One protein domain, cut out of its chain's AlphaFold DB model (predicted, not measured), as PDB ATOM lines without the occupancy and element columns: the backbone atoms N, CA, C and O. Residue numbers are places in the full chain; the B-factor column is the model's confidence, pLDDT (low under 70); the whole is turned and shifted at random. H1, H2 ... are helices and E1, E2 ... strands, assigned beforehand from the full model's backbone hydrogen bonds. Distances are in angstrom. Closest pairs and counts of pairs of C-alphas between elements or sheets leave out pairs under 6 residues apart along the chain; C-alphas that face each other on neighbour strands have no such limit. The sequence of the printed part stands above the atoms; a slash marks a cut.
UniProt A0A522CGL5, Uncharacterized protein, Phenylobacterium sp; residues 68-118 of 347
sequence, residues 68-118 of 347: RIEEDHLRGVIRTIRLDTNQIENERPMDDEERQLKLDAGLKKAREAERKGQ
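What this domain is: This is residues 68 to 118 of the 347 residues of an uncharacterized protein of Phenylobacterium sp (UniProt A0A522CGL5). A small sheet of three strands, E1, E2 and E3, makes one end of this model, and a lone helix, H2, sticks out as an arm at the other, with residues 102 to 118 standing free. The very short helix H1 lies between them and only grazes the sheet with its residues 98 to 99. The printed part has 51 residues, with three named strands and then two named helices in the order E1, E2, E3, H1, H2; the class is mixed, helices and strands, and the sheet runs E1, E2, E3, antiparallel throughout. The whole is extended, with a radius of gyration of the C-alphas of 15.5 A, and its outline is flat, spanning 47 by 26 by 14 A, with the arm making much of the length.

Where its parts are: Find C-alpha 68 at (188.894, 174.725, 190.166); there E1 begins, and it holds residues 68 to 72 over 12.6 A. E2 follows in residues 77 to 82, 16.1 A long, and E3 in residues 88 to 93, 13.8 A long. Look next at C-alpha 96, at (194.675, 178.636, 210.155), where H1 begins; it holds residues 96 to 99 over 5.0 A. H2 is the longest helix, residues 103 to 116, and its 19.9 A end at C-alpha 116, at (163.261, 178.448, 209.142).

How they stand to each other: Start in the sheet, where E1, E2 and E3 form a meander, each strand the antiparallel neighbour of the one before. E1 and E2 are a hairpin with 155 degrees between their directions; N 70 and O 79 are within hydrogen-bond range at 2.9 A, and so are N 68 and O 81 at 2.8 A. E2 and E3 are a hairpin too, at 165 degrees, with N 78 and O 92 at 2.9 A and N 89 and O 80 at 2.9 A. The C-alphas of Ile 69 and Thr 80 face each other at 4.7 A, and those of Val 77 and Pro 93 at 4.4 A. E1 and E3 are edge strands and E2 is the inner one. H2 is not on the sheet, and it is apart from E1, E2, E3 and H1. Every O i to N i+4 pair of H2 is within hydrogen-bond range, while H1 is too short for such a pair.

The domain as a whole: The two C-alphas farthest apart are those of Thr 85 and Gln 118, at 47.0 A. Without the residues that stand free, the body has 34 residues and spans 30 by 13 by 13 A. The printed part has no cut, and its four links are tight. The mean pLDDT of the printed part is 82.0; look at residues 101 to 118 for the low confidence, under 70.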
ATOM      1  N   ARG A  68     189.496 175.347 188.992       96.69
ATOM      2  CA  ARG A  68     188.894 174.725 190.166       96.69
ATOM      3  C   ARG A  68     189.854 174.822 191.337       96.69
ATOM      4  O   ARG A  68     191.020 174.449 191.235       96.69
ATOM      5  N   ILE A  69     189.334 175.294 192.460       96.44
ATOM      6  CA  ILE A  69     190.043 175.293 193.733       96.44
ATOM      7  C   ILE A  69     189.677 173.990 194.449       96.44
ATOM      8  O   ILE A  69     188.506 173.760 194.745       96.44
ATOM      9  N   GLU A  70     190.664 173.126 194.675       96.50
ATOM     10  CA  GLU A  70     190.511 171.887 195.440       96.50
ATOM     11  C   GLU A  70     191.233 172.004 196.784       96.50
ATOM     12  O   GLU A  70     192.418 172.337 196.860       96.50
ATOM     13  N   GLU A  71     190.502 171.721 197.859       95.12
ATOM     14  CA  GLU A  71     190.983 171.797 199.235       95.12
ATOM     15  C   GLU A  71     191.373 170.395 199.731       95.12
ATOM     16  O   GLU A  71     190.522 169.549 200.008       95.12
ATOM     17  N   ASP A  72     192.675 170.129 199.856       93.88
ATOM     18  CA  ASP A  72     193.202 168.873 200.400       93.88
ATOM     19  C   ASP A  72     193.404 169.024 201.914       93.88
ATOM     20  O   ASP A  72     194.498 169.325 202.402       93.88
ATOM     21  N   HIS A  73     192.321 168.852 202.675       89.44
ATOM     22  CA  HIS A  73     192.332 169.038 204.133       89.44
ATOM     23  C   HIS A  73     193.258 168.063 204.870       89.44
ATOM     24  O   HIS A  73     193.762 168.397 205.939       89.44
ATOM     25  N   LEU A  74     193.503 166.870 204.316       90.00
ATOM     26  CA  LEU A  74     194.411 165.893 204.927       90.00
ATOM     27  C   LEU A  74     195.858 166.380 204.878       90.00
ATOM     28  O   LEU A  74     196.620 166.158 205.819       90.00
ATOM     29  N   ARG A  75     196.236 167.049 203.785       93.94
ATOM     30  CA  ARG A  75     197.572 167.633 203.618       93.94
ATOM     31  C   ARG A  75     197.649 169.078 204.117       93.94
ATOM     32  O   ARG A  75     198.754 169.571 204.321       93.94
ATOM     33  N   GLY A  76     196.509 169.732 204.333       93.06
ATOM     34  CA  GLY A  76     196.420 171.133 204.741       93.06
ATOM     35  C   GLY A  76     196.821 172.097 203.624       93.06
ATOM     36  O   GLY A  76     197.505 173.084 203.890       93.06
ATOM     37  N   VAL A  77     196.461 171.787 202.373       97.06
ATOM     38  CA  VAL A  77     196.923 172.524 201.186       97.06
ATOM     39  C   VAL A  77     195.767 172.809 200.227       97.06
ATOM     40  O   VAL A  77     194.935 171.937 199.983       97.06
ATOM     41  N   ILE A  78     195.733 174.015 199.662       96.31
ATOM     42  CA  ILE A  78     194.787 174.418 198.615       96.31
ATOM     43  C   ILE A  78     195.498 174.360 197.266       96.31
ATOM     44  O   ILE A  78     196.557 174.969 197.088       96.31
ATOM     45  N   ARG A  79     194.907 173.631 196.317       97.75
ATOM     46  CA  ARG A  79     195.394 173.518 194.942       97.75
ATOM     47  C   ARG A  79     194.477 174.271 193.996       97.75
ATOM     48  O   ARG A  79     193.267 174.070 193.982       97.75
ATOM     49  N   THR A  80     195.086 175.096 193.164       97.44
ATOM     50  CA  THR A  80     194.435 175.809 192.073       97.44
ATOM     51  C   THR A  80     194.695 175.018 190.797       97.44
ATOM     52  O   THR A  80     195.812 175.021 190.275       97.44
ATOM     53  N   ILE A  81     193.693 174.268 190.341       96.88
ATOM     54  CA  ILE A  81     193.797 173.344 189.210       96.88
ATOM     55  C   ILE A  81     193.103 173.961 188.006       96.88
ATOM     56  O   ILE A  81     191.906 174.245 188.036       96.88
ATOM     57  N   ARG A  82     193.846 174.134 186.918       96.56
ATOM     58  CA  ARG A  82     193.266 174.557 185.646       96.56
ATOM     59  C   ARG A  82     192.460 173.420 185.037       96.56
ATOM     60  O   ARG A  82     192.985 172.321 184.878       96.56
ATOM     61  N   LEU A  83     191.213 173.677 184.661       95.31
ATOM     62  CA  LEU A  83     190.314 172.630 184.168       95.31
ATOM     63  C   LEU A  83     190.631 172.166 182.742       95.31
ATOM     64  O   LEU A  83     190.312 171.037 182.383       95.31
ATOM     65  N   ASP A  84     191.283 173.007 181.936       93.62
ATOM     66  CA  ASP A  84     191.617 172.687 180.546       93.62
ATOM     67  C   ASP A  84     192.715 171.621 180.437       93.62
ATOM     68  O   ASP A  84     192.625 170.695 179.631       93.62
ATOM     69  N   THR A  85     193.756 171.738 181.260       95.44
ATOM     70  CA  THR A  85     194.917 170.838 181.239       95.44
ATOM     71  C   THR A  85     194.991 169.905 182.444       95.44
ATOM     72  O   THR A  85     195.841 169.016 182.462       95.44
ATOM     73  N   ASN A  86     194.136 170.104 183.453       94.81
ATOM     74  CA  ASN A  86     194.227 169.480 184.779       94.81
ATOM     75  C   ASN A  86     195.598 169.677 185.453       94.81
ATOM     76  O   ASN A  86     196.013 168.871 186.288       94.81
ATOM     77  N   GLN A  87     196.324 170.739 185.091       95.81
ATOM     78  CA  GLN A  87     197.597 171.080 185.718       95.81
ATOM     79  C   GLN A  87     197.364 171.918 186.976       95.81
ATOM     80  O   GLN A  87     196.539 172.835 186.992       95.81
ATOM     81  N   ILE A  88     198.119 171.603 188.029       97.00
ATOM     82  CA  ILE A  88     198.164 172.395 189.260       97.00
ATOM     83  C   ILE A  88     198.996 173.642 188.956       97.00
ATOM     84  O   ILE A  88     200.199 173.546 188.723       97.00
ATOM     85  N   GLU A  89     198.345 174.797 188.921       96.56
ATOM     86  CA  GLU A  89     198.984 176.078 188.610       96.56
ATOM     87  C   GLU A  89     199.574 176.730 189.859       96.56
ATOM     88  O   GLU A  89     200.629 177.358 189.804       96.56
ATOM     89  N   ASN A  90     198.910 176.552 191.000       96.75
ATOM     90  CA  ASN A  90     199.373 177.063 192.278       96.75
ATOM     91  C   ASN A  90     199.004 176.089 193.399       96.75
ATOM     92  O   ASN A  90     197.925 175.495 193.400       96.75
ATOM     93  N   GLU A  91     199.911 175.935 194.353       97.75
ATOM     94  CA  GLU A  91     199.724 175.125 195.546       97.75
ATOM     95  C   GLU A  91     200.199 175.952 196.740       97.75
ATOM     96  O   GLU A  91     201.367 176.338 196.816       97.75
ATOM     97  N   ARG A  92     199.283 176.254 197.665       97.69
ATOM     98  CA  ARG A  92     199.598 177.024 198.875       97.69
ATOM     99  C   ARG A  92     199.110 176.308 200.131       97.69
ATOM    100  O   ARG A  92     198.054 175.672 200.086       97.69
ATOM    101  N   PRO A  93     199.836 176.407 201.259       97.00
ATOM    102  CA  PRO A  93     199.331 175.906 202.528       97.00
ATOM    103  C   PRO A  93     198.042 176.645 202.904       97.00
ATOM    104  O   PRO A  93     197.880 177.829 202.605       97.00
ATOM    105  N   MET A  94     197.124 175.925 203.544       95.69
ATOM    106  CA  MET A  94     195.916 176.513 204.112       95.69
ATOM    107  C   MET A  94     196.282 177.414 205.294       95.69
ATOM    108  O   MET A  94     197.060 177.020 206.178       95.69
ATOM    109  N   ASP A  95     195.659 178.583 205.362       93.88
ATOM    110  CA  ASP A  95     195.746 179.435 206.545       93.88
ATOM    111  C   ASP A  95     194.997 178.794 207.725       93.88
ATOM    112  O   ASP A  95     194.202 177.864 207.556       93.88
ATOM    113  N   ASP A  96     195.267 179.243 208.952       88.88
ATOM    114  CA  ASP A  96     194.675 178.636 210.155       88.88
ATOM    115  C   ASP A  96     193.137 178.759 210.170       88.88
ATOM    116  O   ASP A  96     192.444 177.856 210.647       88.88
ATOM    117  N   GLU A  97     192.598 179.823 209.565       86.44
ATOM    118  CA  GLU A  97     191.156 180.024 209.372       86.44
ATOM    119  C   GLU A  97     190.545 179.059 208.339       86.44
ATOM    120  O   GLU A  97     189.393 178.656 208.479       86.44
ATOM    121  N   GLU A  98     191.310 178.656 207.318       85.31
ATOM    122  CA  GLU A  98     190.886 177.703 206.278       85.31
ATOM    123  C   GLU A  98     191.021 176.251 206.761       85.31
ATOM    124  O   GLU A  98     190.216 175.389 206.409       85.31
ATOM    125  N   ARG A  99     192.016 175.982 207.623       82.06
ATOM    126  CA  ARG A  99     192.205 174.687 208.300       82.06
ATOM    127  C   ARG A  99     191.144 174.404 209.342       82.06
ATOM    128  O   ARG A  99     190.824 173.235 209.574       82.06
ATOM    129  N   GLN A 100     190.586 175.438 209.967       76.69
ATOM    130  CA  GLN A 100     189.352 175.288 210.718       76.69
ATOM    131  C   GLN A 100     188.235 174.962 209.730       76.69
ATOM    132  O   GLN A 100     187.540 175.846 209.229       76.69
ATOM    133  N   LEU A 101     188.037 173.655 209.489       63.94
ATOM    134  CA  LEU A 101     186.782 173.118 208.977       63.94
ATOM    135  C   LEU A 101     185.685 173.934 209.649       63.94
ATOM    136  O   LEU A 101     185.607 173.951 210.880       63.94
ATOM    137  N   LYS A 102     184.867 174.635 208.861       56.06
ATOM    138  CA  LYS A 102     183.692 175.366 209.343       56.06
ATOM    139  C   LYS A 102     182.633 174.386 209.883       56.06
ATOM    140  O   LYS A 102     181.471 174.445 209.481       56.06
ATOM    141  N   LEU A 103     183.010 173.503 210.808       56.09
ATOM    142  CA  LEU A 103     182.150 172.716 211.680       56.09
ATOM    143  C   LEU A 103     181.062 173.630 212.257       56.09
ATOM    144  O   LEU A 103     179.887 173.274 212.236       56.09
ATOM    145  N   ASP A 104     181.417 174.869 212.604       56.22
ATOM    146  CA  ASP A 104     180.474 175.858 213.119       56.22
ATOM    147  C   ASP A 104     179.518 176.443 212.069       56.22
ATOM    148  O   ASP A 104     178.357 176.701 212.394       56.22
ATOM    149  N   ALA A 105     179.938 176.656 210.816       57.94
ATOM    150  CA  ALA A 105     179.046 177.248 209.810       57.94
ATOM    151  C   ALA A 105     178.071 176.217 209.225       57.94
ATOM    152  O   ALA A 105     176.924 176.567 208.945       57.94
ATOM    153  N   GLY A 106     178.494 174.955 209.089       57.91
ATOM    154  CA  GLY A 106     177.620 173.849 208.692       57.91
ATOM    155  C   GLY A 106     176.560 173.547 209.752       57.91
ATOM    156  O   GLY A 106     175.375 173.479 209.430       57.91
ATOM    157  N   LEU A 107     176.953 173.477 211.032       59.09
ATOM    158  CA  LEU A 107     176.017 173.266 212.145       59.09
ATOM    159  C   LEU A 107     175.071 174.453 212.351       59.09
ATOM    160  O   LEU A 107     173.888 174.244 212.625       59.09
ATOM    161  N   LYS A 108     175.547 175.696 212.199       61.81
ATOM    162  CA  LYS A 108     174.674 176.877 212.277       61.81
ATOM    163  C   LYS A 108     173.698 176.938 211.106       61.81
ATOM    164  O   LYS A 108     172.519 177.132 211.364       61.81
ATOM    165  N   LYS A 109     174.129 176.696 209.860       63.44
ATOM    166  CA  LYS A 109     173.217 176.676 208.700       63.44
ATOM    167  C   LYS A 109     172.218 175.521 208.749       63.44
ATOM    168  O   LYS A 109     171.060 175.747 208.426       63.44
ATOM    169  N   ALA A 110     172.621 174.328 209.192       63.53
ATOM    170  CA  ALA A 110     171.701 173.205 209.386       63.53
ATOM    171  C   ALA A 110     170.643 173.524 210.458       63.53
ATOM    172  O   ALA A 110     169.450 173.381 210.204       63.53
ATOM    173  N   ARG A 111     171.058 174.078 211.609       65.94
ATOM    174  CA  ARG A 111     170.127 174.528 212.662       65.94
ATOM    175  C   ARG A 111     169.244 175.695 212.226       65.94
ATOM    176  O   ARG A 111     168.103 175.793 212.659       65.94
ATOM    177  N   GLU A 112     169.750 176.604 211.399       66.44
ATOM    178  CA  GLU A 112     168.984 177.750 210.904       66.44
ATOM    179  C   GLU A 112     168.000 177.348 209.793       66.44
ATOM    180  O   GLU A 112     166.908 177.908 209.727       66.44
ATOM    181  N   ALA A 113     168.334 176.341 208.979       62.69
ATOM    182  CA  ALA A 113     167.422 175.723 208.018       62.69
ATOM    183  C   ALA A 113     166.299 174.940 208.721       62.69
ATOM    184  O   ALA A 113     165.133 175.127 208.378       62.69
ATOM    185  N   GLU A 114     166.612 174.161 209.764       63.69
ATOM    186  CA  GLU A 114     165.595 173.521 210.617       63.69
ATOM    187  C   GLU A 114     164.685 174.558 211.292       63.69
ATOM    188  O   GLU A 114     163.469 174.382 211.357       63.69
ATOM    189  N   ARG A 115     165.249 175.687 211.742       64.94
ATOM    190  CA  ARG A 115     164.489 176.753 212.410       64.94
ATOM    191  C   ARG A 115     163.629 177.585 211.450       64.94
ATOM    192  O   ARG A 115     162.580 178.071 211.861       64.94
ATOM    193  N   LYS A 116     164.039 177.747 210.186       57.56
ATOM    194  CA  LYS A 116     163.261 178.448 209.142       57.56
ATOM    195  C   LYS A 116     162.218 177.556 208.459       57.56
ATOM    196  O   LYS A 116     161.275 178.093 207.894       57.56
ATOM    197  N   GLY A 117     162.333 176.230 208.558       56.22
ATOM    198  CA  GLY A 117     161.321 175.285 208.062       56.22
ATOM    199  C   GLY A 117     160.057 175.167 208.928       56.22
ATOM    200  O   GLY A 117     159.101 174.528 208.502       56.22
ATOM    201  N   GLN A 118     160.037 175.762 210.128       52.97
ATOM    202  CA  GLN A 118     158.906 175.691 211.069       52.97
ATOM    203  C   GLN A 118     158.305 177.052 211.439       52.97
ATOM    204  O   GLN A 118     157.361 177.103 212.226       52.97
TER     205      GLN A 118